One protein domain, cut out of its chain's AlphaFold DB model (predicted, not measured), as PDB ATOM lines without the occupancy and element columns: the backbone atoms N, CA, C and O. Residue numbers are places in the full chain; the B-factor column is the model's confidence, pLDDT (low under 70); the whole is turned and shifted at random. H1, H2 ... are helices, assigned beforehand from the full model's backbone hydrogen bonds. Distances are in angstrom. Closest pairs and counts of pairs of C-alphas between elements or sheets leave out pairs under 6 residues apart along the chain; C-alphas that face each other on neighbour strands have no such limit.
ATOM      1  N   GLU A  32      24.800   2.627 -18.545       54.91
ATOM      2  CA  GLU A  32      25.301   2.804 -19.907       54.91
ATOM      3  C   GLU A  32      24.287   3.568 -20.756       54.91
ATOM      4  O   GLU A  32      24.675   4.440 -21.535       54.91
ATOM      5  N   VAL A  33      22.995   3.311 -20.533       53.47
ATOM      6  CA  VAL A  33      21.883   3.992 -21.207       53.47
ATOM      7  C   VAL A  33      21.794   5.457 -20.773       53.47
ATOM      8  O   VAL A  33      21.752   6.357 -21.610       53.47
ATOM      9  N   PHE A  34      21.850   5.729 -19.469       58.59
ATOM     10  CA  PHE A  34      21.658   7.069 -18.898       58.59
ATOM     11  C   PHE A  34      22.953   7.864 -18.725       58.59
ATOM     12  O   PHE A  34      22.995   8.879 -18.018       58.59
ATOM     13  N   LYS A  35      24.015   7.429 -19.412       54.78
ATOM     14  CA  LYS A  35      25.302   8.119 -19.448       54.78
ATOM     15  C   LYS A  35      25.100   9.600 -19.778       54.78
ATOM     16  O   LYS A  35      24.234   9.932 -20.569       54.78
ATOM     17  N   ASP A  36      25.861  10.493 -19.151       50.56
ATOM     18  CA  ASP A  36      25.804  11.956 -19.356       50.56
ATOM     19  C   ASP A  36      24.637  12.711 -18.673       50.56
ATOM     20  O   ASP A  36      24.642  13.947 -18.648       50.56
ATOM     21  N   PHE A  37      23.681  12.021 -18.031       48.19
ATOM     22  CA  PHE A  37      22.693  12.667 -17.144       48.19
ATOM     23  C   PHE A  37      23.159  12.813 -15.698       48.19
ATOM     24  O   PHE A  37      22.620  13.637 -14.955       48.19
ATOM     25  N   TYR A  38      24.192  12.066 -15.316       52.16
ATOM     26  CA  TYR A  38      24.709  12.037 -13.956       52.16
ATOM     27  C   TYR A  38      25.131  13.433 -13.506       52.16
ATOM     28  O   TYR A  38      26.081  14.012 -14.034       52.16
ATOM     29  N   ARG A  39      24.473  13.964 -12.472       48.94
ATOM     30  CA  ARG A  39      25.204  14.842 -11.557       48.94
ATOM     31  C   ARG A  39      25.848  13.925 -10.539       48.94
ATOM     32  O   ARG A  39      25.167  13.097  -9.938       48.94
ATOM     33  N   HIS A  40      27.152  14.076 -10.338       47.16
ATOM     34  CA  HIS A  40      27.774  13.467  -9.177       47.16
ATOM     35  C   HIS A  40      27.044  14.006  -7.943       47.16
ATOM     36  O   HIS A  40      26.948  15.229  -7.810       47.16
ATOM     37  N   PRO A  41      26.498  13.138  -7.078       43.56
ATOM     38  CA  PRO A  41      25.878  13.565  -5.839       43.56
ATOM     39  C   PRO A  41      26.967  14.247  -5.026       43.56
ATOM     40  O   PRO A  41      27.881  13.618  -4.488       43.56
ATOM     41  N   ALA A  42      26.940  15.572  -5.073       41.62
ATOM     42  CA  ALA A  42      27.911  16.396  -4.403       41.62
ATOM     43  C   ALA A  42      27.609  16.279  -2.915       41.62
ATOM     44  O   ALA A  42      26.622  16.824  -2.429       41.62
ATOM     45  N   PHE A  43      28.475  15.573  -2.191       45.47
ATOM     46  CA  PHE A  43      28.644  15.836  -0.769       45.47
ATOM     47  C   PHE A  43      28.837  17.338  -0.595       45.47
ATOM     48  O   PHE A  43      29.600  17.951  -1.354       45.47
ATOM     49  N   GLU A  44      28.199  17.927   0.412       42.91
ATOM     50  CA  GLU A  44      28.484  19.311   0.779       42.91
ATOM     51  C   GLU A  44      30.006  19.520   0.908       42.91
ATOM     52  O   GLU A  44      30.678  18.912   1.749       42.91
ATOM     53  N   GLY A  45      30.567  20.375   0.046       39.72
ATOM     54  CA  GLY A  45      31.997  20.712   0.034       39.72
ATOM     55  C   GLY A  45      32.884  19.925  -0.945       39.72
ATOM     56  O   GLY A  45      34.113  20.099  -0.922       39.72
ATOM     57  N   VAL A  46      32.308  19.093  -1.822       39.97
ATOM     58  CA  VAL A  46      33.022  18.488  -2.961       39.97
ATOM     59  C   VAL A  46      32.379  18.937  -4.273       39.97
ATOM     60  O   VAL A  46      31.404  18.355  -4.738       39.97
ATOM     61  N   GLN A  47      32.936  19.990  -4.876       39.03
ATOM     62  CA  GLN A  47      32.577  20.396  -6.232       39.03
ATOM     63  C   GLN A  47      33.246  19.451  -7.230       39.03
ATOM     64  O   GLN A  47      34.464  19.477  -7.412       39.03
ATOM     65  N   TRP A  48      32.440  18.606  -7.862       41.31
ATOM     66  CA  TRP A  48      32.848  17.864  -9.048       41.31
ATOM     67  C   TRP A  48      32.565  18.715 -10.284       41.31
ATOM     68  O   TRP A  48      31.657  19.544 -10.279       41.31
ATOM     69  N   ARG A  49      33.395  18.558 -11.318       35.88
ATOM     70  CA  ARG A  49      33.351  19.374 -12.535       35.88
ATOM     71  C   ARG A  49      31.942  19.285 -13.145       35.88
ATOM     72  O   ARG A  49      31.494  18.186 -13.450       35.88
ATOM     73  N   ASP A  50      31.269  20.423 -13.305       41.00
ATOM     74  CA  ASP A  50      29.977  20.508 -13.989       41.00
ATOM     75  C   ASP A  50      30.181  20.125 -15.459       41.00
ATOM     76  O   ASP A  50      30.609  20.926 -16.290       41.00
ATOM     77  N   THR A  51      29.942  18.863 -15.795       45.16
ATOM     78  CA  THR A  51      29.868  18.419 -17.184       45.16
ATOM     79  C   THR A  51      28.411  18.278 -17.576       45.16
ATOM     80  O   THR A  51      27.897  17.172 -17.652       45.16
ATOM     81  N   SER A  52      27.736  19.393 -17.865       48.62
ATOM     82  CA  SER A  52      26.702  19.373 -18.903       48.62
ATOM     83  C   SER A  52      26.333  20.768 -19.392       48.62
ATOM     84  O   SER A  52      25.710  21.543 -18.670       48.62
ATOM     85  N   GLU A  53      26.617  21.030 -20.665       57.34
ATOM     86  CA  GLU A  53      25.864  22.005 -21.449       57.34
ATOM     87  C   GLU A  53      24.445  21.457 -21.647       57.34
ATOM     88  O   GLU A  53      24.251  20.351 -22.153       57.34
ATOM     89  N   THR A  54      23.450  22.234 -21.240       59.66
ATOM     90  CA  THR A  54      22.019  21.905 -21.202       59.66
ATOM     91  C   THR A  54      21.485  21.285 -22.505       59.66
ATOM     92  O   THR A  54      20.644  20.387 -22.482       59.66
ATOM     93  N   ALA A  55      22.028  21.711 -23.650       58.50
ATOM     94  CA  ALA A  55      21.666  21.216 -24.977       58.50
ATOM     95  C   ALA A  55      22.060  19.745 -25.221       58.50
ATOM     96  O   ALA A  55      21.320  19.016 -25.880       58.50
ATOM     97  N   LYS A  56      23.184  19.280 -24.656       66.88
ATOM     98  CA  LYS A  56      23.650  17.888 -24.802       66.88
ATOM     99  C   LYS A  56      22.742  16.907 -24.059       66.88
ATOM    100  O   LYS A  56      22.430  15.849 -24.594       66.88
ATOM    101  N   LYS A  57      22.261  17.295 -22.871       68.50
ATOM    102  CA  LYS A  57      21.300  16.505 -22.082       68.50
ATOM    103  C   LYS A  57      19.971  16.327 -22.808       68.50
ATOM    104  O   LYS A  57      19.471  15.212 -22.887       68.50
ATOM    105  N   LYS A  58      19.430  17.400 -23.392       71.56
ATOM    106  CA  LYS A  58      18.172  17.331 -24.149       71.56
ATOM    107  C   LYS A  58      18.287  16.417 -25.374       71.56
ATOM    108  O   LYS A  58      17.492  15.503 -25.520       71.56
ATOM    109  N   HIS A  59      19.329  16.594 -26.188       73.56
ATOM    110  CA  HIS A  59      19.560  15.744 -27.361       73.56
ATOM    111  C   HIS A  59      19.713  14.258 -26.991       73.56
ATOM    112  O   HIS A  59      19.255  13.375 -27.714       73.56
ATOM    113  N   HIS A  60      20.373  13.961 -25.870       74.31
ATOM    114  CA  HIS A  60      20.521  12.586 -25.396       74.31
ATOM    115  C   HIS A  60      19.194  11.992 -24.898       74.31
ATOM    116  O   HIS A  60      18.906  10.836 -25.196       74.31
ATOM    117  N   LEU A  61      18.349  12.788 -24.232       79.19
ATOM    118  CA  LEU A  61      17.013  12.366 -23.786       79.19
ATOM    119  C   LEU A  61      16.129  12.027 -24.987       79.19
ATOM    120  O   LEU A  61      15.486  10.977 -25.008       79.19
ATOM    121  N   ASP A  62      16.139  12.901 -25.995       80.06
ATOM    122  CA  ASP A  62      15.391  12.723 -27.239       80.06
ATOM    123  C   ASP A  62      15.815  11.425 -27.942       80.06
ATOM    124  O   ASP A  62      14.965  10.652 -28.382       80.06
ATOM    125  N   ARG A  63      17.128  11.151 -27.984       82.94
ATOM    126  CA  ARG A  63      17.682   9.920 -28.559       82.94
ATOM    127  C   ARG A  63      17.221   8.671 -27.808       82.94
ATOM    128  O   ARG A  63      16.646   7.798 -28.439       82.94
ATOM    129  N   ILE A  64      17.424   8.593 -26.488       79.56
ATOM    130  CA  ILE A  64      17.027   7.409 -25.697       79.56
ATOM    131  C   ILE A  64      15.524   7.156 -25.823       79.56
ATOM    132  O   ILE A  64      15.097   6.015 -25.970       79.56
ATOM    133  N   THR A  65      14.722   8.222 -25.777       83.62
ATOM    134  CA  THR A  65      13.267   8.113 -25.922       83.62
ATOM    135  C   THR A  65      12.907   7.497 -27.268       83.62
ATOM    136  O   THR A  65      12.109   6.566 -27.315       83.62
ATOM    137  N   LYS A  66      13.522   7.981 -28.352       83.38
ATOM    138  CA  LYS A  66      13.301   7.458 -29.697       83.38
ATOM    139  C   LYS A  66      13.754   6.000 -29.824       83.38
ATOM    140  O   LYS A  66      12.989   5.181 -30.320       83.38
ATOM    141  N   ASP A  67      14.945   5.671 -29.330       84.06
ATOM    142  CA  ASP A  67      15.485   4.309 -29.379       84.06
ATOM    143  C   ASP A  67      14.558   3.325 -28.639       84.06
ATOM    144  O   ASP A  67      14.273   2.242 -29.139       84.06
ATOM    145  N   LEU A  68      14.019   3.716 -27.477       83.81
ATOM    146  CA  LEU A  68      13.042   2.903 -26.746       83.81
ATOM    147  C   LEU A  68      11.691   2.808 -27.475       83.81
ATOM    148  O   LEU A  68      11.047   1.771 -27.395       83.81
ATOM    149  N   GLN A  69      11.243   3.847 -28.180       88.06
ATOM    150  CA  GLN A  69       9.995   3.802 -28.956       88.06
ATOM    151  C   GLN A  69      10.089   2.896 -30.191       88.06
ATOM    152  O   GLN A  69       9.088   2.308 -30.594       88.06
ATOM    153  N   GLU A  70      11.269   2.799 -30.807       86.62
ATOM    154  CA  GLU A  70      11.502   1.966 -31.994       86.62
ATOM    155  C   GLU A  70      11.614   0.467 -31.663       86.62
ATOM    156  O   GLU A  70      11.457  -0.375 -32.550       86.62
ATOM    157  N   LEU A  71      11.854   0.118 -30.396       83.19
ATOM    158  CA  LEU A  71      11.938  -1.263 -29.926       83.19
ATOM    159  C   LEU A  71      10.555  -1.841 -29.605       83.19
ATOM    160  O   LEU A  71       9.788  -1.268 -28.833       83.19
ATOM    161  N   GLU A  72      10.278  -3.047 -30.111       81.50
ATOM    162  CA  GLU A  72       9.036  -3.789 -29.826       81.50
ATOM    163  C   GLU A  72       8.842  -4.048 -28.317       81.50
ATOM    164  O   GLU A  72       7.720  -4.053 -27.815       81.50
ATOM    165  N   ASP A  73       9.941  -4.201 -27.573       81.56
ATOM    166  CA  ASP A  73       9.972  -4.423 -26.126       81.56
ATOM    167  C   ASP A  73      10.374  -3.173 -25.313       81.56
ATOM    168  O   ASP A  73      10.653  -3.275 -24.117       81.56
ATOM    169  N   GLY A  74      10.374  -1.978 -25.915       81.69
ATOM    170  CA  GLY A  74      10.891  -0.752 -25.296       81.69
ATOM    171  C   GLY A  74      10.255  -0.371 -23.957       81.69
ATOM    172  O   GLY A  74      10.959  -0.028 -23.006       81.69
ATOM    173  N   CYS A  75       8.931  -0.510 -23.838       84.19
ATOM    174  CA  CYS A  75       8.216  -0.316 -22.570       84.19
ATOM    175  C   CYS A  75       8.686  -1.319 -21.501       84.19
ATOM    176  O   CYS A  75       8.965  -0.941 -20.364       84.19
ATOM    177  N   SER A  76       8.869  -2.588 -21.882       82.56
ATOM    178  CA  SER A  76       9.364  -3.628 -20.971       82.56
ATOM    179  C   SER A  76      10.813  -3.373 -20.539       82.56
ATOM    180  O   SER A  76      11.163  -3.650 -19.394       82.56
ATOM    181  N   ARG A  77      11.646  -2.786 -21.407       82.88
ATOM    182  CA  ARG A  77      13.010  -2.364 -21.052       82.88
ATOM    183  C   ARG A  77      13.008  -1.198 -20.069       82.88
ATOM    184  O   ARG A  77      13.711  -1.254 -19.065       82.88
ATOM    185  N   LEU A  78      12.185  -0.173 -20.308       84.12
ATOM    186  CA  LEU A  78      12.024   0.955 -19.383       84.12
ATOM    187  C   LEU A  78      11.539   0.484 -18.003       84.12
ATOM    188  O   LEU A  78      12.111   0.858 -16.979       84.12
ATOM    189  N   ALA A  79      10.546  -0.407 -17.994       85.44
ATOM    190  CA  ALA A  79      10.050  -1.092 -16.808       85.44
ATOM    191  C   ALA A  79      11.165  -1.841 -16.061       85.44
ATOM    192  O   ALA A  79      11.323  -1.683 -14.851       85.44
ATOM    193  N   GLY A  80      11.959  -2.628 -16.791       83.81
ATOM    194  CA  GLY A  80      13.090  -3.376 -16.249       83.81
ATOM    195  C   GLY A  80      14.115  -2.471 -15.568       83.81
ATOM    196  O   GLY A  80      14.512  -2.755 -14.439       83.81
ATOM    197  N   MET A  81      14.479  -1.347 -16.193       84.44
ATOM    198  CA  MET A  81      15.416  -0.376 -15.611       84.44
ATOM    199  C   MET A  81      14.896   0.189 -14.282       84.44
ATOM    200  O   MET A  81      15.606   0.153 -13.277       84.44
ATOM    201  N   ILE A  82      13.630   0.616 -14.242       87.00
ATOM    202  CA  ILE A  82      12.983   1.124 -13.022       87.00
ATOM    203  C   ILE A  82      12.983   0.066 -11.908       87.00
ATOM    204  O   ILE A  82      13.304   0.366 -10.758       87.00
ATOM    205  N   VAL A  83      12.640  -1.184 -12.232       84.56
ATOM    206  CA  VAL A  83      12.578  -2.277 -11.248       84.56
ATOM    207  C   VAL A  83      13.968  -2.656 -10.727       84.56
ATOM    208  O   VAL A  83      14.115  -2.950  -9.537       84.56
ATOM    209  N   LEU A  84      15.002  -2.618 -11.572       82.19
ATOM    210  CA  LEU A  84      16.396  -2.834 -11.163       82.19
ATOM    211  C   LEU A  84      16.887  -1.747 -10.195       82.19
ATOM    212  O   LEU A  84      17.556  -2.050  -9.197       82.19
ATOM    213  N   ASP A  85      16.526  -0.492 -10.452       84.44
ATOM    214  CA  ASP A  85      16.846   0.622  -9.563       84.44
ATOM    215  C   ASP A  85      16.081   0.533  -8.243       84.44
ATOM    216  O   ASP A  85      16.680   0.632  -7.171       84.44
ATOM    217  N   LEU A  86      14.789   0.201  -8.292       82.19
ATOM    218  CA  LEU A  86      13.992  -0.029  -7.090       82.19
ATOM    219  C   LEU A  86      14.575  -1.161  -6.235       82.19
ATOM    220  O   LEU A  86      14.722  -1.012  -5.023       82.19
ATOM    221  N   SER A  87      14.958  -2.276  -6.861       76.75
ATOM    222  CA  SER A  87      15.636  -3.388  -6.184       76.75
ATOM    223  C   SER A  87      16.906  -2.917  -5.482       76.75
ATOM    224  O   SER A  87      17.167  -3.281  -4.335       76.75
ATOM    225  N   SER A  88      17.682  -2.060  -6.147       74.81
ATOM    226  CA  SER A  88      18.884  -1.482  -5.562       74.81
ATOM    227  C   SER A  88      18.571  -0.617  -4.341       74.81
ATOM    228  O   SER A  88      19.253  -0.758  -3.333       74.81
ATOM    229  N   VAL A  89      17.542   0.234  -4.391       75.19
ATOM    230  CA  VAL A  89      17.113   1.040  -3.234       75.19
ATOM    231  C   VAL A  89      16.710   0.135  -2.071       75.19
ATOM    232  O   VAL A  89      17.239   0.283  -0.969       75.19
ATOM    233  N   VAL A  90      15.862  -0.862  -2.333       69.56
ATOM    234  CA  VAL A  90      15.323  -1.765  -1.307       69.56
ATOM    235  C   VAL A  90      16.410  -2.624  -0.654       69.56
ATOM    236  O   VAL A  90      16.448  -2.771   0.566       69.56
ATOM    237  N   ARG A  91      17.351  -3.171  -1.430       63.94
ATOM    238  CA  ARG A  91      18.445  -4.006  -0.892       63.94
ATOM    239  C   ARG A  91      19.446  -3.224  -0.042       63.94
ATOM    240  O   ARG A  91      20.226  -3.828   0.692       63.94
ATOM    241  N   CYS A  92      19.434  -1.904  -0.154       60.84
ATOM    242  CA  CYS A  92      20.392  -1.001   0.460       60.84
ATOM    243  C   CYS A  92      19.901  -0.382   1.787       60.84
ATOM    244  O   CYS A  92      20.660   0.347   2.425       60.84
ATOM    245  N   GLY A  93      18.683  -0.714   2.239       61.94
ATOM    246  CA  GLY A  93      18.096  -0.254   3.506       61.94
ATOM    247  C   GLY A  93      17.130   0.925   3.349       61.94
ATOM    248  O   GLY A  93      16.992   1.484   2.262       61.94
ATOM    249  N   ARG A  94      16.442   1.305   4.437       66.62
ATOM    250  CA  ARG A  94      15.459   2.404   4.420       66.62
ATOM    251  C   ARG A  94      16.165   3.761   4.395       66.62
ATOM    252  O   ARG A  94      17.025   4.044   5.236       66.62
ATOM    253  N   ILE A  95      15.773   4.606   3.452       70.62
ATOM    254  CA  ILE A  95      16.199   6.000   3.348       70.62
ATOM    255  C   ILE A  95      15.218   6.915   4.090       70.62
ATOM    256  O   ILE A  95      14.034   6.594   4.170       70.62
ATOM    257  N   ASP A  96      15.698   8.042   4.619       74.38
ATOM    258  CA  ASP A  96      14.816   9.164   4.954       74.38
ATOM    259  C   ASP A  96      14.251   9.759   3.654       74.38
ATOM    260  O   ASP A  96      14.930  10.509   2.940       74.38
ATOM    261  N   LEU A  97      13.053   9.304   3.285       76.38
ATOM    262  CA  LEU A  97      12.512   9.504   1.949       76.38
ATOM    263  C   LEU A  97      12.089  10.947   1.706       76.38
ATOM    264  O   LEU A  97      12.464  11.490   0.682       76.38
ATOM    265  N   GLU A  98      11.366  11.578   2.627       76.69
ATOM    266  CA  GLU A  98      10.709  12.871   2.388       76.69
ATOM    267  C   GLU A  98      11.710  13.981   2.020       76.69
ATOM    268  O   GLU A  98      11.618  14.591   0.953       76.69
ATOM    269  N   GLU A  99      12.726  14.207   2.861       71.56
ATOM    270  CA  GLU A  99      13.722  15.259   2.610       71.56
ATOM    271  C   GLU A  99      14.603  14.919   1.400       71.56
ATOM    272  O   GLU A  99      14.912  15.781   0.568       71.56
ATOM    273  N   THR A 100      14.978  13.646   1.252       72.69
ATOM    274  CA  THR A 100      15.854  13.231   0.154       72.69
ATOM    275  C   THR A 100      15.128  13.258  -1.193       72.69
ATOM    276  O   THR A 100      15.690  13.682  -2.207       72.69
ATOM    277  N   TRP A 101      13.874  12.824  -1.232       80.00
ATOM    278  CA  TRP A 101      13.057  12.804  -2.436       80.00
ATOM    279  C   TRP A 101      12.767  14.224  -2.916       80.00
ATOM    280  O   TRP A 101      12.983  14.525  -4.091       80.00
ATOM    281  N   GLU A 102      12.412  15.138  -2.013       76.75
ATOM    282  CA  GLU A 102      12.247  16.553  -2.358       76.75
ATOM    283  C   GLU A 102      13.550  17.150  -2.916       76.75
ATOM    284  O   GLU A 102      13.565  17.846  -3.938       76.75
ATOM    285  N   LYS A 103      14.691  16.827  -2.306       70.25
ATOM    286  CA  LYS A 103      15.994  17.338  -2.742       70.25
ATOM    287  C   LYS A 103      16.411  16.831  -4.124       70.25
ATOM    288  O   LYS A 103      16.898  17.613  -4.940       70.25
ATOM    289  N   TYR A 104      16.236  15.545  -4.410       72.06
ATOM    290  CA  TYR A 104      16.828  14.915  -5.597       72.06
ATOM    291  C   TYR A 104      15.831  14.590  -6.712       72.06
ATOM    292  O   TYR A 104      16.211  14.608  -7.883       72.06
ATOM    293  N   MET A 105      14.559  14.370  -6.377       75.38
ATOM    294  CA  MET A 105      13.488  14.038  -7.324       75.38
ATOM    295  C   MET A 105      12.537  15.213  -7.601       75.38
ATOM    296  O   MET A 105      11.766  15.156  -8.563       75.38
ATOM    297  N   VAL A 106      12.597  16.306  -6.826       70.88
ATOM    298  CA  VAL A 106      11.740  17.496  -7.021       70.88
ATOM    299  C   VAL A 106      12.560  18.747  -7.332       70.88
ATOM    300  O   VAL A 106      12.512  19.269  -8.450       70.88
ATOM    301  N   THR A 107      13.361  19.223  -6.386       64.81
ATOM    302  CA  THR A 107      14.146  20.458  -6.534       64.81
ATOM    303  C   THR A 107      15.383  20.253  -7.414       64.81
ATOM    304  O   THR A 107      15.632  21.033  -8.339       64.81
ATOM    305  N   GLY A 108      16.124  19.170  -7.190       58.12
ATOM    306  CA  GLY A 108      17.430  18.905  -7.790       58.12
ATOM    307  C   GLY A 108      17.452  18.030  -9.040       58.12
ATOM    308  O   GLY A 108      18.562  17.645  -9.419       58.12
ATOM    309  N   ARG A 109      16.298  17.739  -9.680       63.50
ATOM    310  CA  ARG A 109      16.189  16.815 -10.836       63.50
ATOM    311  C   ARG A 109      17.390  16.898 -11.774       63.50
ATOM    312  O   ARG A 109      17.852  17.984 -12.142       63.50
ATOM    313  N   PHE A 110      17.911  15.744 -12.152       60.69
ATOM    314  CA  PHE A 110      19.185  15.617 -12.852       60.69
ATOM    315  C   PHE A 110      19.047  15.922 -14.346       60.69
ATOM    316  O   PHE A 110      19.947  16.517 -14.956       60.69
ATOM    317  N   THR A 111      17.873  15.606 -14.890       57.06
ATOM    318  CA  THR A 111      17.422  15.915 -16.253       57.06
ATOM    319  C   THR A 111      16.994  17.376 -16.453       57.06
ATOM    320  O   THR A 111      16.838  17.817 -17.592       57.06
ATOM    321  N   ARG A 112      16.847  18.169 -15.377       62.59
ATOM    322  CA  ARG A 112      16.354  19.558 -15.441       62.59
ATOM    323  C   ARG A 112      17.258  20.437 -16.309       62.59
ATOM    324  O   ARG A 112      18.434  20.649 -16.007       62.59
ATOM    325  N   THR A 113      16.668  21.037 -17.336       48.69
ATOM    326  CA  THR A 113      17.312  21.965 -18.272       48.69
ATOM    327  C   THR A 113      17.003  23.433 -17.929       48.69
ATOM    328  O   THR A 113      16.700  24.233 -18.794       48.69
ATOM    329  N   SER A 114      17.119  23.815 -16.650       40.62
ATOM    330  CA  SER A 114      16.961  25.184 -16.100       40.62
ATOM    331  C   SER A 114      15.612  25.925 -16.296       40.62
ATOM    332  O   SER A 114      15.011  25.965 -17.360       40.62
ATOM    333  N   THR A 115      15.186  26.599 -15.219       39.16
ATOM    334  CA  THR A 115      14.070  27.567 -15.050       39.16
ATOM    335  C   THR A 115      12.606  27.123 -15.100       39.16
ATOM    336  O   THR A 115      11.770  27.889 -14.630       39.16
ATOM    337  N   GLU A 116      12.249  25.906 -15.508       43.94
ATOM    338  CA  GLU A 116      10.863  25.448 -15.312       43.94
ATOM    339  C   GLU A 116      10.679  24.863 -13.904       43.94
ATOM    340  O   GLU A 116      11.172  23.777 -13.566       43.94
ATOM    341  N   SER A 117      10.010  25.627 -13.036       43.25
ATOM    342  CA  SER A 117       9.807  25.277 -11.630       43.25
ATOM    343  C   SER A 117       8.793  24.151 -11.405       43.25
ATOM    344  O   SER A 117       8.638  23.740 -10.262       43.25
ATOM    345  N   GLU A 118       8.137  23.591 -12.425       49.19
ATOM    346  CA  GLU A 118       6.875  22.894 -12.167       49.19
ATOM    347  C   GLU A 118       6.744  21.495 -12.786       49.19
ATOM    348  O   GLU A 118       6.165  21.316 -13.854       49.19
ATOM    349  N   PHE A 119       7.134  20.472 -12.014       53.53
ATOM    350  CA  PHE A 119       6.500  19.149 -12.106       53.53
ATOM    351  C   PHE A 119       4.950  19.191 -12.132       53.53
ATOM    352  O   PHE A 119       4.350  18.311 -12.750       53.53
ATOM    353  N   PRO A 120       4.270  20.221 -11.575       50.03
ATOM    354  CA  PRO A 120       2.846  20.467 -11.801       50.03
ATOM    355  C   PRO A 120       2.347  20.374 -13.251       50.03
ATOM    356  O   PRO A 120       1.175  20.039 -13.441       50.03
ATOM    357  N   LYS A 121       3.197  20.604 -14.265       59.84
ATOM    358  CA  LYS A 121       2.824  20.520 -15.691       59.84
ATOM    359  C   LYS A 121       3.010  19.142 -16.339       59.84
ATOM    360  O   LYS A 121       2.656  18.998 -17.502       59.84
ATOM    361  N   ALA A 122       3.528  18.151 -15.613       67.62
ATOM    362  CA  ALA A 122       3.702  16.795 -16.134       67.62
ATOM    363  C   ALA A 122       2.355  16.141 -16.499       67.62
ATOM    364  O   ALA A 122       1.323  16.444 -15.876       67.62
ATOM    365  N   SER A 123       2.374  15.226 -17.475       77.88
ATOM    366  CA  SER A 123       1.217  14.398 -17.834       77.88
ATOM    367  C   SER A 123       0.683  13.610 -16.635       77.88
ATOM    368  O   SER A 123       1.383  13.381 -15.643       77.88
ATOM    369  N   SER A 124      -0.578  13.171 -16.724       83.19
ATOM    370  CA  SER A 124      -1.191  12.319 -15.697       83.19
ATOM    371  C   SER A 124      -0.364  11.059 -15.448       83.19
ATOM    372  O   SER A 124      -0.084  10.739 -14.300       83.19
ATOM    373  N   GLN A 125       0.121  10.418 -16.510       82.06
ATOM    374  CA  GLN A 125       0.904   9.189 -16.415       82.06
ATOM    375  C   GLN A 125       2.278   9.410 -15.759       82.06
ATOM    376  O   GLN A 125       2.723   8.586 -14.966       82.06
ATOM    377  N   ALA A 126       2.947  10.538 -16.027       81.75
ATOM    378  CA  ALA A 126       4.207  10.871 -15.359       81.75
ATOM    379  C   ALA A 126       4.015  11.185 -13.862       81.75
ATOM    380  O   ALA A 126       4.884  10.863 -13.051       81.75
ATOM    381  N   LYS A 127       2.876  11.786 -13.483       83.19
ATOM    382  CA  LYS A 127       2.498  11.992 -12.073       83.19
ATOM    383  C   LYS A 127       2.191  10.670 -11.378       83.19
ATOM    384  O   LYS A 127       2.738  10.416 -10.313       83.19
ATOM    385  N   GLU A 128       1.409   9.807 -12.020       86.44
ATOM    386  CA  GLU A 128       1.104   8.463 -11.523       86.44
ATOM    387  C   GLU A 128       2.380   7.637 -11.322       86.44
ATOM    388  O   GLU A 128       2.558   7.041 -10.263       86.44
ATOM    389  N   LEU A 129       3.308   7.659 -12.286       85.62
ATOM    390  CA  LEU A 129       4.601   6.989 -12.150       85.62
ATOM    391  C   LEU A 129       5.418   7.569 -10.989       85.62
ATOM    392  O   LEU A 129       6.014   6.817 -10.225       85.62
ATOM    393  N   TYR A 130       5.449   8.889 -10.822       86.88
ATOM    394  CA  TYR A 130       6.167   9.523  -9.715       86.88
ATOM    395  C   TYR A 130       5.602   9.119  -8.351       86.88
ATOM    396  O   TYR A 130       6.367   8.700  -7.479       86.88
ATOM    397  N   ASP A 131       4.281   9.196  -8.184       85.38
ATOM    398  CA  ASP A 131       3.602   8.816  -6.943       85.38
ATOM    399  C   ASP A 131       3.824   7.331  -6.644       85.38
ATOM    400  O   ASP A 131       4.062   6.941  -5.500       85.38
ATOM    401  N   LEU A 132       3.816   6.499  -7.686       86.44
ATOM    402  CA  LEU A 132       4.083   5.075  -7.587       86.44
ATOM    403  C   LEU A 132       5.511   4.780  -7.116       86.44
ATOM    404  O   LEU A 132       5.693   3.993  -6.185       86.44
ATOM    405  N   LEU A 133       6.515   5.427  -7.716       87.19
ATOM    406  CA  LEU A 133       7.916   5.279  -7.316       87.19
ATOM    407  C   LEU A 133       8.132   5.738  -5.869       87.19
ATOM    408  O   LEU A 133       8.768   5.023  -5.096       87.19
ATOM    409  N   HIS A 134       7.555   6.880  -5.483       86.00
ATOM    410  CA  HIS A 134       7.618   7.377  -4.109       86.00
ATOM    411  C   HIS A 134       7.008   6.367  -3.129       86.00
ATOM    412  O   HIS A 134       7.645   5.946  -2.163       86.00
ATOM    413  N   LYS A 135       5.796   5.894  -3.431       81.31
ATOM    414  CA  LYS A 135       5.059   4.920  -2.620       81.31
ATOM    415  C   LYS A 135       5.821   3.603  -2.447       81.31
ATOM    416  O   LYS A 135       5.780   2.994  -1.375       81.31
ATOM    417  N   TRP A 136       6.509   3.153  -3.494       81.00
ATOM    418  CA  TRP A 136       7.383   1.984  -3.445       81.00
ATOM    419  C   TRP A 136       8.610   2.211  -2.571       81.00
ATOM    420  O   TRP A 136       8.918   1.353  -1.744       81.00
ATOM    421  N   CYS A 137       9.269   3.362  -2.689       79.00
ATOM    422  CA  CYS A 137      10.407   3.706  -1.841       79.00
ATOM    423  C   CYS A 137      10.033   3.862  -0.357       79.00
ATOM    424  O   CYS A 137      10.842   3.501   0.496       79.00
ATOM    425  N   ASP A 138       8.813   4.304  -0.036       76.12
ATOM    426  CA  ASP A 138       8.311   4.388   1.350       76.12
ATOM    427  C   ASP A 138       7.978   3.005   1.951       76.12
ATOM    428  O   ASP A 138       7.645   2.856   3.124       76.12
ATOM    429  N   GLY A 139       8.056   1.938   1.151       66.50
ATOM    430  CA  GLY A 139       7.826   0.572   1.617       66.50
ATOM    431  C   GLY A 139       6.354   0.211   1.835       66.50
ATOM    432  O   GLY A 139       6.061  -0.948   2.111       66.50
ATOM    433  N   SER A 140       5.421   1.142   1.615       60.25
ATOM    434  CA  SER A 140       3.973   0.948   1.804       60.25
ATOM    435  C   SER A 140       3.337  -0.148   0.923       60.25
ATOM    436  O   SER A 140       2.214  -0.580   1.177       60.25
ATOM    437  N   VAL A 141       4.038  -0.606  -0.119       55.09
ATOM    438  CA  VAL A 141       3.547  -1.597  -1.102       55.09
ATOM    439  C   VAL A 141       4.485  -2.799  -1.243       55.09
ATOM    440  O   VAL A 141       4.094  -3.840  -1.774       55.09
ATOM    441  N   ILE A 142       5.726  -2.695  -0.769       59.47
ATOM    442  CA  ILE A 142       6.747  -3.706  -1.028       59.47
ATOM    443  C   ILE A 142       6.743  -4.723   0.107       59.47
ATOM    444  O   ILE A 142       7.029  -4.403   1.251       59.47
ATOM    445  N   GLY A 143       6.476  -5.988  -0.209       54.19
ATOM    446  CA  GLY A 143       6.787  -7.083   0.704       54.19
ATOM    447  C   GLY A 143       8.300  -7.286   0.763       54.19
ATOM    448  O   GLY A 143       8.812  -8.151   0.056       54.19
ATOM    449  N   TRP A 144       9.015  -6.506   1.582       57.53
ATOM    450  CA  TRP A 144      10.480  -6.568   1.752       57.53
ATOM    451  C   TRP A 144      10.980  -8.001   2.016       57.53
ATOM    452  O   TRP A 144      12.034  -8.412   1.532       57.53
ATOM    453  N   SER A 145      10.158  -8.804   2.695       52.78
ATOM    454  CA  SER A 145      10.386 -10.229   2.952       52.78
ATOM    455  C   SER A 145      10.360 -11.120   1.700       52.78
ATOM    456  O   SER A 145      11.029 -12.152   1.677       52.78
ATOM    457  N   ARG A 146       9.625 -10.757   0.639       55.28
ATOM    458  CA  ARG A 146       9.609 -11.502  -0.634       55.28
ATOM    459  C   ARG A 146      10.880 -11.274  -1.450       55.28
ATOM    460  O   ARG A 146      11.378 -12.224  -2.043       55.28
ATOM    461  N   ILE A 147      11.440 -10.065  -1.418       60.44
ATOM    462  CA  ILE A 147      12.670  -9.713  -2.152       60.44
ATOM    463  C   ILE A 147      13.870 -10.524  -1.660       60.44
ATOM    464  O   ILE A 147      14.703 -10.934  -2.464       60.44
ATOM    465  N   GLN A 148      13.953 -10.778  -0.351       58.19
ATOM    466  CA  GLN A 148      15.053 -11.554   0.229       58.19
ATOM    467  C   GLN A 148      15.020 -13.040  -0.156       58.19
ATOM    468  O   GLN A 148      16.073 -13.667  -0.206       58.19
ATOM    469  N   ASN A 149      13.834 -13.595  -0.427       62.44
ATOM    470  CA  ASN A 149      13.646 -15.031  -0.641       62.44
ATOM    471  C   ASN A 149      13.544 -15.428  -2.124       62.44
ATOM    472  O   ASN A 149      13.978 -16.517  -2.485       62.44
ATOM    473  N   ASP A 150      12.980 -14.569  -2.976       71.00
ATOM    474  CA  ASP A 150      12.823 -14.815  -4.416       71.00
ATOM    475  C   ASP A 150      12.913 -13.495  -5.194       71.00
ATOM    476  O   ASP A 150      11.909 -12.881  -5.569       71.00
ATOM    477  N   TRP A 151      14.148 -13.028  -5.399       68.00
ATOM    478  CA  TRP A 151      14.390 -11.749  -6.062       68.00
ATOM    479  C   TRP A 151      13.906 -11.767  -7.518       68.00
ATOM    480  O   TRP A 151      13.279 -10.806  -7.960       68.00
ATOM    481  N   GLU A 152      14.173 -12.850  -8.257       73.00
ATOM    482  CA  GLU A 152      13.821 -12.953  -9.676       73.00
ATOM    483  C   GLU A 152      12.312 -12.986  -9.849       73.00
ATOM    484  O   GLU A 152      11.769 -12.276 -10.697       73.00
ATOM    485  N   GLY A 153      11.616 -13.797  -9.049       75.25
ATOM    486  CA  GLY A 153      10.163 -13.860  -9.066       75.25
ATOM    487  C   GLY A 153       9.534 -12.523  -8.682       75.25
ATOM    488  O   GLY A 153       8.589 -12.082  -9.342       75.25
ATOM    489  N   TRP A 154      10.099 -11.829  -7.688       79.44
ATOM    490  CA  TRP A 154       9.652 -10.488  -7.317       79.44
ATOM    491  C   TRP A 154       9.853  -9.479  -8.452       79.44
ATOM    492  O   TRP A 154       8.883  -8.825  -8.842       79.44
ATOM    493  N   ALA A 155      11.057  -9.395  -9.029       75.88
ATOM    494  CA  ALA A 155      11.387  -8.448 -10.093       75.88
ATOM    495  C   ALA A 155      10.484  -8.654 -11.316       75.88
ATOM    496  O   ALA A 155       9.868  -7.709 -11.804       75.88
ATOM    497  N   ARG A 156      10.284  -9.909 -11.739       75.75
ATOM    498  CA  ARG A 156       9.314 -10.246 -12.793       75.75
ATOM    499  C   ARG A 156       7.897  -9.801 -12.453       75.75
ATOM    500  O   ARG A 156       7.169  -9.382 -13.348       75.75
ATOM    501  N   SER A 157       7.466  -9.960 -11.198       79.94
ATOM    502  CA  SER A 157       6.117  -9.563 -10.779       79.94
ATOM    503  C   SER A 157       5.939  -8.048 -10.832       79.94
ATOM    504  O   SER A 157       4.892  -7.583 -11.269       79.94
ATOM    505  N   MET A 158       6.986  -7.292 -10.483       79.31
ATOM    506  CA  MET A 158       6.989  -5.833 -10.551       79.31
ATOM    507  C   MET A 158       6.988  -5.343 -11.998       79.31
ATOM    508  O   MET A 158       6.180  -4.487 -12.331       79.31
ATOM    509  N   CYS A 159       7.782  -5.951 -12.889       75.44
ATOM    510  CA  CYS A 159       7.733  -5.640 -14.325       75.44
ATOM    511  C   CYS A 159       6.366  -5.955 -14.960       75.44
ATOM    512  O   CYS A 159       6.011  -5.380 -15.982       75.44
ATOM    513  N   LYS A 160       5.594  -6.872 -14.362       77.00
ATOM    514  CA  LYS A 160       4.219  -7.214 -14.764       77.00
ATOM    515  C   LYS A 160       3.151  -6.420 -14.011       77.00
ATOM    516  O   LYS A 160       1.963  -6.652 -14.246       77.00
ATOM    517  N   ASN A 161       3.533  -5.524 -13.097       80.50
ATOM    518  CA  ASN A 161       2.578  -4.623 -12.472       80.50
ATOM    519  C   ASN A 161       1.939  -3.789 -13.588       80.50
ATOM    520  O   ASN A 161       2.645  -3.192 -14.399       80.50
ATOM    521  N   LYS A 162       0.604  -3.775 -13.629       77.38
ATOM    522  CA  LYS A 162      -0.168  -3.046 -14.637       77.38
ATOM    523  C   LYS A 162       0.247  -1.579 -14.718       77.38
ATOM    524  O   LYS A 162       0.316  -1.066 -15.820       77.38
ATOM    525  N   GLU A 163       0.585  -0.963 -13.588       78.81
ATOM    526  CA  GLU A 163       0.995   0.441 -13.500       78.81
ATOM    527  C   GLU A 163       2.360   0.713 -14.166       78.81
ATOM    528  O   GLU A 163       2.587   1.825 -14.629       78.81
ATOM    529  N   ILE A 164       3.255  -0.286 -14.263       79.12
ATOM    530  CA  ILE A 164       4.511  -0.171 -15.035       79.12
ATOM    531  C   ILE A 164       4.314  -0.630 -16.479       79.12
ATOM    532  O   ILE A 164       4.781   0.009 -17.415       79.12
ATOM    533  N   TYR A 165       3.646  -1.764 -16.674       75.19
ATOM    534  CA  TYR A 165       3.537  -2.400 -17.985       75.19
ATOM    535  C   TYR A 165       2.684  -1.587 -18.973       75.19
ATOM    536  O   TYR A 165       2.794  -1.777 -20.180       75.19
ATOM    537  N   SER A 166       1.839  -0.678 -18.478       81.38
ATOM    538  CA  SER A 166       1.070   0.263 -19.299       81.38
ATOM    539  C   SER A 166       1.727   1.640 -19.442       81.38
ATOM    540  O   SER A 166       1.025   2.595 -19.764       81.38
ATOM    541  N   LEU A 167       3.022   1.785 -19.136       82.06
ATOM    542  CA  LEU A 167       3.725   3.058 -19.293       82.06
ATOM    543  C   LEU A 167       3.957   3.366 -20.770       82.06
ATOM    544  O   LEU A 167       4.570   2.572 -21.487       82.06
ATOM    545  N   ASP A 168       3.556   4.558 -21.202       86.31
ATOM    546  CA  ASP A 168       3.926   5.037 -22.523       86.31
ATOM    547  C   ASP A 168       5.396   5.441 -22.496       86.31
ATOM    548  O   ASP A 168       5.858   6.161 -21.605       86.31
ATOM    549  N   VAL A 169       6.144   4.997 -23.501       86.38
ATOM    550  CA  VAL A 169       7.524   5.435 -23.694       86.38
ATOM    551  C   VAL A 169       7.481   6.832 -24.307       86.38
ATOM    552  O   VAL A 169       7.277   6.996 -25.509       86.38
ATOM    553  N   ASN A 170       7.644   7.855 -23.475       87.19
ATOM    554  CA  ASN A 170       7.686   9.252 -23.887       87.19
ATOM    555  C   ASN A 170       8.773  10.002 -23.105       87.19
ATOM    556  O   ASN A 170       9.398   9.457 -22.196       87.19
ATOM    557  N   GLN A 171       9.023  11.260 -23.466       83.56
ATOM    558  CA  GLN A 171      10.113  12.023 -22.853       83.56
ATOM    559  C   GLN A 171       9.938  12.204 -21.344       83.56
ATOM    560  O   GLN A 171      10.929  12.212 -20.622       83.56
ATOM    561  N   GLU A 172       8.706  12.333 -20.849       84.88
ATOM    562  CA  GLU A 172       8.449  12.555 -19.427       84.88
ATOM    563  C   GLU A 172       8.699  11.288 -18.603       84.88
ATOM    564  O   GLU A 172       9.365  11.355 -17.568       84.88
ATOM    565  N   THR A 173       8.224  10.129 -19.073       85.75
ATOM    566  CA  THR A 173       8.421   8.838 -18.391       85.75
ATOM    567  C   THR A 173       9.884   8.398 -18.438       85.75
ATOM    568  O   THR A 173      10.425   7.965 -17.420       85.75
ATOM    569  N   VAL A 174      10.565   8.593 -19.573       84.06
ATOM    570  CA  VAL A 174      12.005   8.323 -19.715       84.06
ATOM    571  C   VAL A 174      12.832   9.276 -18.848       84.06
ATOM    572  O   VAL A 174      13.749   8.838 -18.156       84.06
ATOM    573  N   SER A 175      12.486  10.567 -18.814       82.94
ATOM    574  CA  SER A 175      13.162  11.550 -17.959       82.94
ATOM    575  C   SER A 175      13.015  11.214 -16.476       82.94
ATOM    576  O   SER A 175      13.989  11.303 -15.729       82.94
ATOM    577  N   LEU A 176      11.822  10.804 -16.040       84.69
ATOM    578  CA  LEU A 176      11.588  10.405 -14.655       84.69
ATOM    579  C   LEU A 176      12.359   9.126 -14.291       84.69
ATOM    580  O   LEU A 176      12.914   9.051 -13.197       84.69
ATOM    581  N   ALA A 177      12.459   8.157 -15.207       84.25
ATOM    582  CA  ALA A 177      13.285   6.965 -15.012       84.25
ATOM    583  C   ALA A 177      14.780   7.309 -14.878       84.25
ATOM    584  O   ALA A 177      15.453   6.775 -14.000       84.25
ATOM    585  N   ILE A 178      15.291   8.248 -15.683       80.19
ATOM    586  CA  ILE A 178      16.671   8.752 -15.572       80.19
ATOM    587  C   ILE A 178      16.910   9.440 -14.221       80.19
ATOM    588  O   ILE A 178      17.940   9.214 -13.575       80.19
ATOM    589  N   ASP A 179      15.980  10.296 -13.789       80.06
ATOM    590  CA  ASP A 179      16.078  10.970 -12.492       80.06
ATOM    591  C   ASP A 179      16.088   9.942 -11.350       80.06
ATOM    592  O   ASP A 179      16.942  10.018 -10.464       80.06
ATOM    593  N   PHE A 180      15.216   8.933 -11.420       85.12
ATOM    594  CA  PHE A 180      15.139   7.852 -10.437       85.12
ATOM    595  C   PHE A 180      16.398   6.972 -10.418       85.12
ATOM    596  O   PHE A 180      16.905   6.618  -9.347       85.12
ATOM    597  N   HIS A 181      16.967   6.678 -11.586       83.56
ATOM    598  CA  HIS A 181      18.249   5.989 -11.686       83.56
ATOM    599  C   HIS A 181      19.365   6.789 -11.016       83.56
ATOM    600  O   HIS A 181      20.147   6.264 -10.219       83.56
ATOM    601  N   THR A 182      19.411   8.095 -11.280       75.81
ATOM    602  CA  THR A 182      20.437   8.967 -10.706       75.81
ATOM    603  C   THR A 182      20.283   9.089  -9.188       75.81
ATOM    604  O   THR A 182      21.281   9.029  -8.464       75.81
ATOM    605  N   PHE A 183      19.048   9.166  -8.681       79.12
ATOM    606  CA  PHE A 183      18.740   9.054  -7.253       79.12
ATOM    607  C   PHE A 183      19.283   7.744  -6.658       79.12
ATOM    608  O   PHE A 183      19.981   7.758  -5.643       79.12
ATOM    609  N   THR A 184      19.064   6.617  -7.336       79.75
ATOM    610  CA  THR A 184      19.542   5.296  -6.902       79.75
ATOM    611  C   THR A 184      21.069   5.194  -6.890       79.75
ATOM    612  O   THR A 184      21.662   4.667  -5.945       79.75
ATOM    613  N   MET A 185      21.750   5.726  -7.905       77.12
ATOM    614  CA  MET A 185      23.215   5.809  -7.919       77.12
ATOM    615  C   MET A 185      23.738   6.634  -6.749       77.12
ATOM    616  O   MET A 185      24.738   6.297  -6.108       77.12
ATOM    617  N   ALA A 186      23.063   7.732  -6.454       75.00
ATOM    618  CA  ALA A 186      23.452   8.600  -5.374       75.00
ATOM    619  C   ALA A 186      23.229   7.951  -3.996       75.00
ATOM    620  O   ALA A 186      24.109   8.044  -3.134       75.00
ATOM    621  N   TRP A 187      22.195   7.121  -3.858       76.25
ATOM    622  CA  TRP A 187      22.004   6.264  -2.688       76.25
ATOM    623  C   TRP A 187      23.133   5.243  -2.516       76.25
ATOM    624  O   TRP A 187      23.730   5.132  -1.441       76.25
TER     625      TRP A 187
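AT A GLANCE: This is residues 32 to 187 of the 333 residues of an uncharacterized protein of Puccinia graminis f. sp. tritici (UniProt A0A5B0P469). Three helices, H2, H4 and H8, run the same way side by side in a triangle, with H8 nearest the middle. H1 makes a corner with H2 at their link and packs with residues 61 to 65 on residues 171 to 175 of H8, H3 packs on residues 179 to 183 of H8, and H6 and H7 pack on H2. The printed part has 156 residues, with eight named helices, H1 to H8 in chain order, and no named strand; the class is all helix, and the packing is part aligned, part crossed. It is compact, with a radius of gyration of the C-alphas of 15.5 A and spans of 43 by 40 by 29 A.

IN THESE COORDINATES: Residues 32 to 53 hold no named element. H1, residues 54 to 70, begins at C-alpha 54 (22.019, 21.905, -21.202) and is 25.0 A long. H2, residues 74 to 91, is 25.8 A long. H3 is residues 97 to 107, H4 residues 124 to 137 at 20.0 A, H5 residues 144 to 149, H6 residues 151 to 159 and H7 residues 162 to 165. H8, residues 171 to 187, is 24.1 A long and ends at C-alpha 187 (22.004, 6.264, -2.688).

HOW THE PARTS SIT: The hub, H2, touches H8 at a shallow tilt of 23 degrees, closest C-alphas Asp 85 and His 181, 5.9 A. H4 touches H8 with residues 125 to 130 alone, closest C-alphas Ala 126 and Thr 173, 5.6 A. H2 touches H6, C-alphas Ala 79 and Cys 159 closest at 5.7 A. H5 touches no helix. Every O i to N i+4 pair is within hydrogen-bond range in H1, H2, H4, H6 and H8, but 6 of 7 in H3 and 0 of 2 in H5, where 2 of 3 O i to N i+3 pairs are; H7 is too short for an i+4 pair.

THE WHOLE: The farthest C-alphas, Thr 115 and Asn 149, are 45.0 A apart. The printed part has no cut, and the link from H3 to H4 is long, 16 residues. Mean pLDDT of the printed part is 70.3, with 59 residues under 70, among them 32 to 57 and 107 to 122.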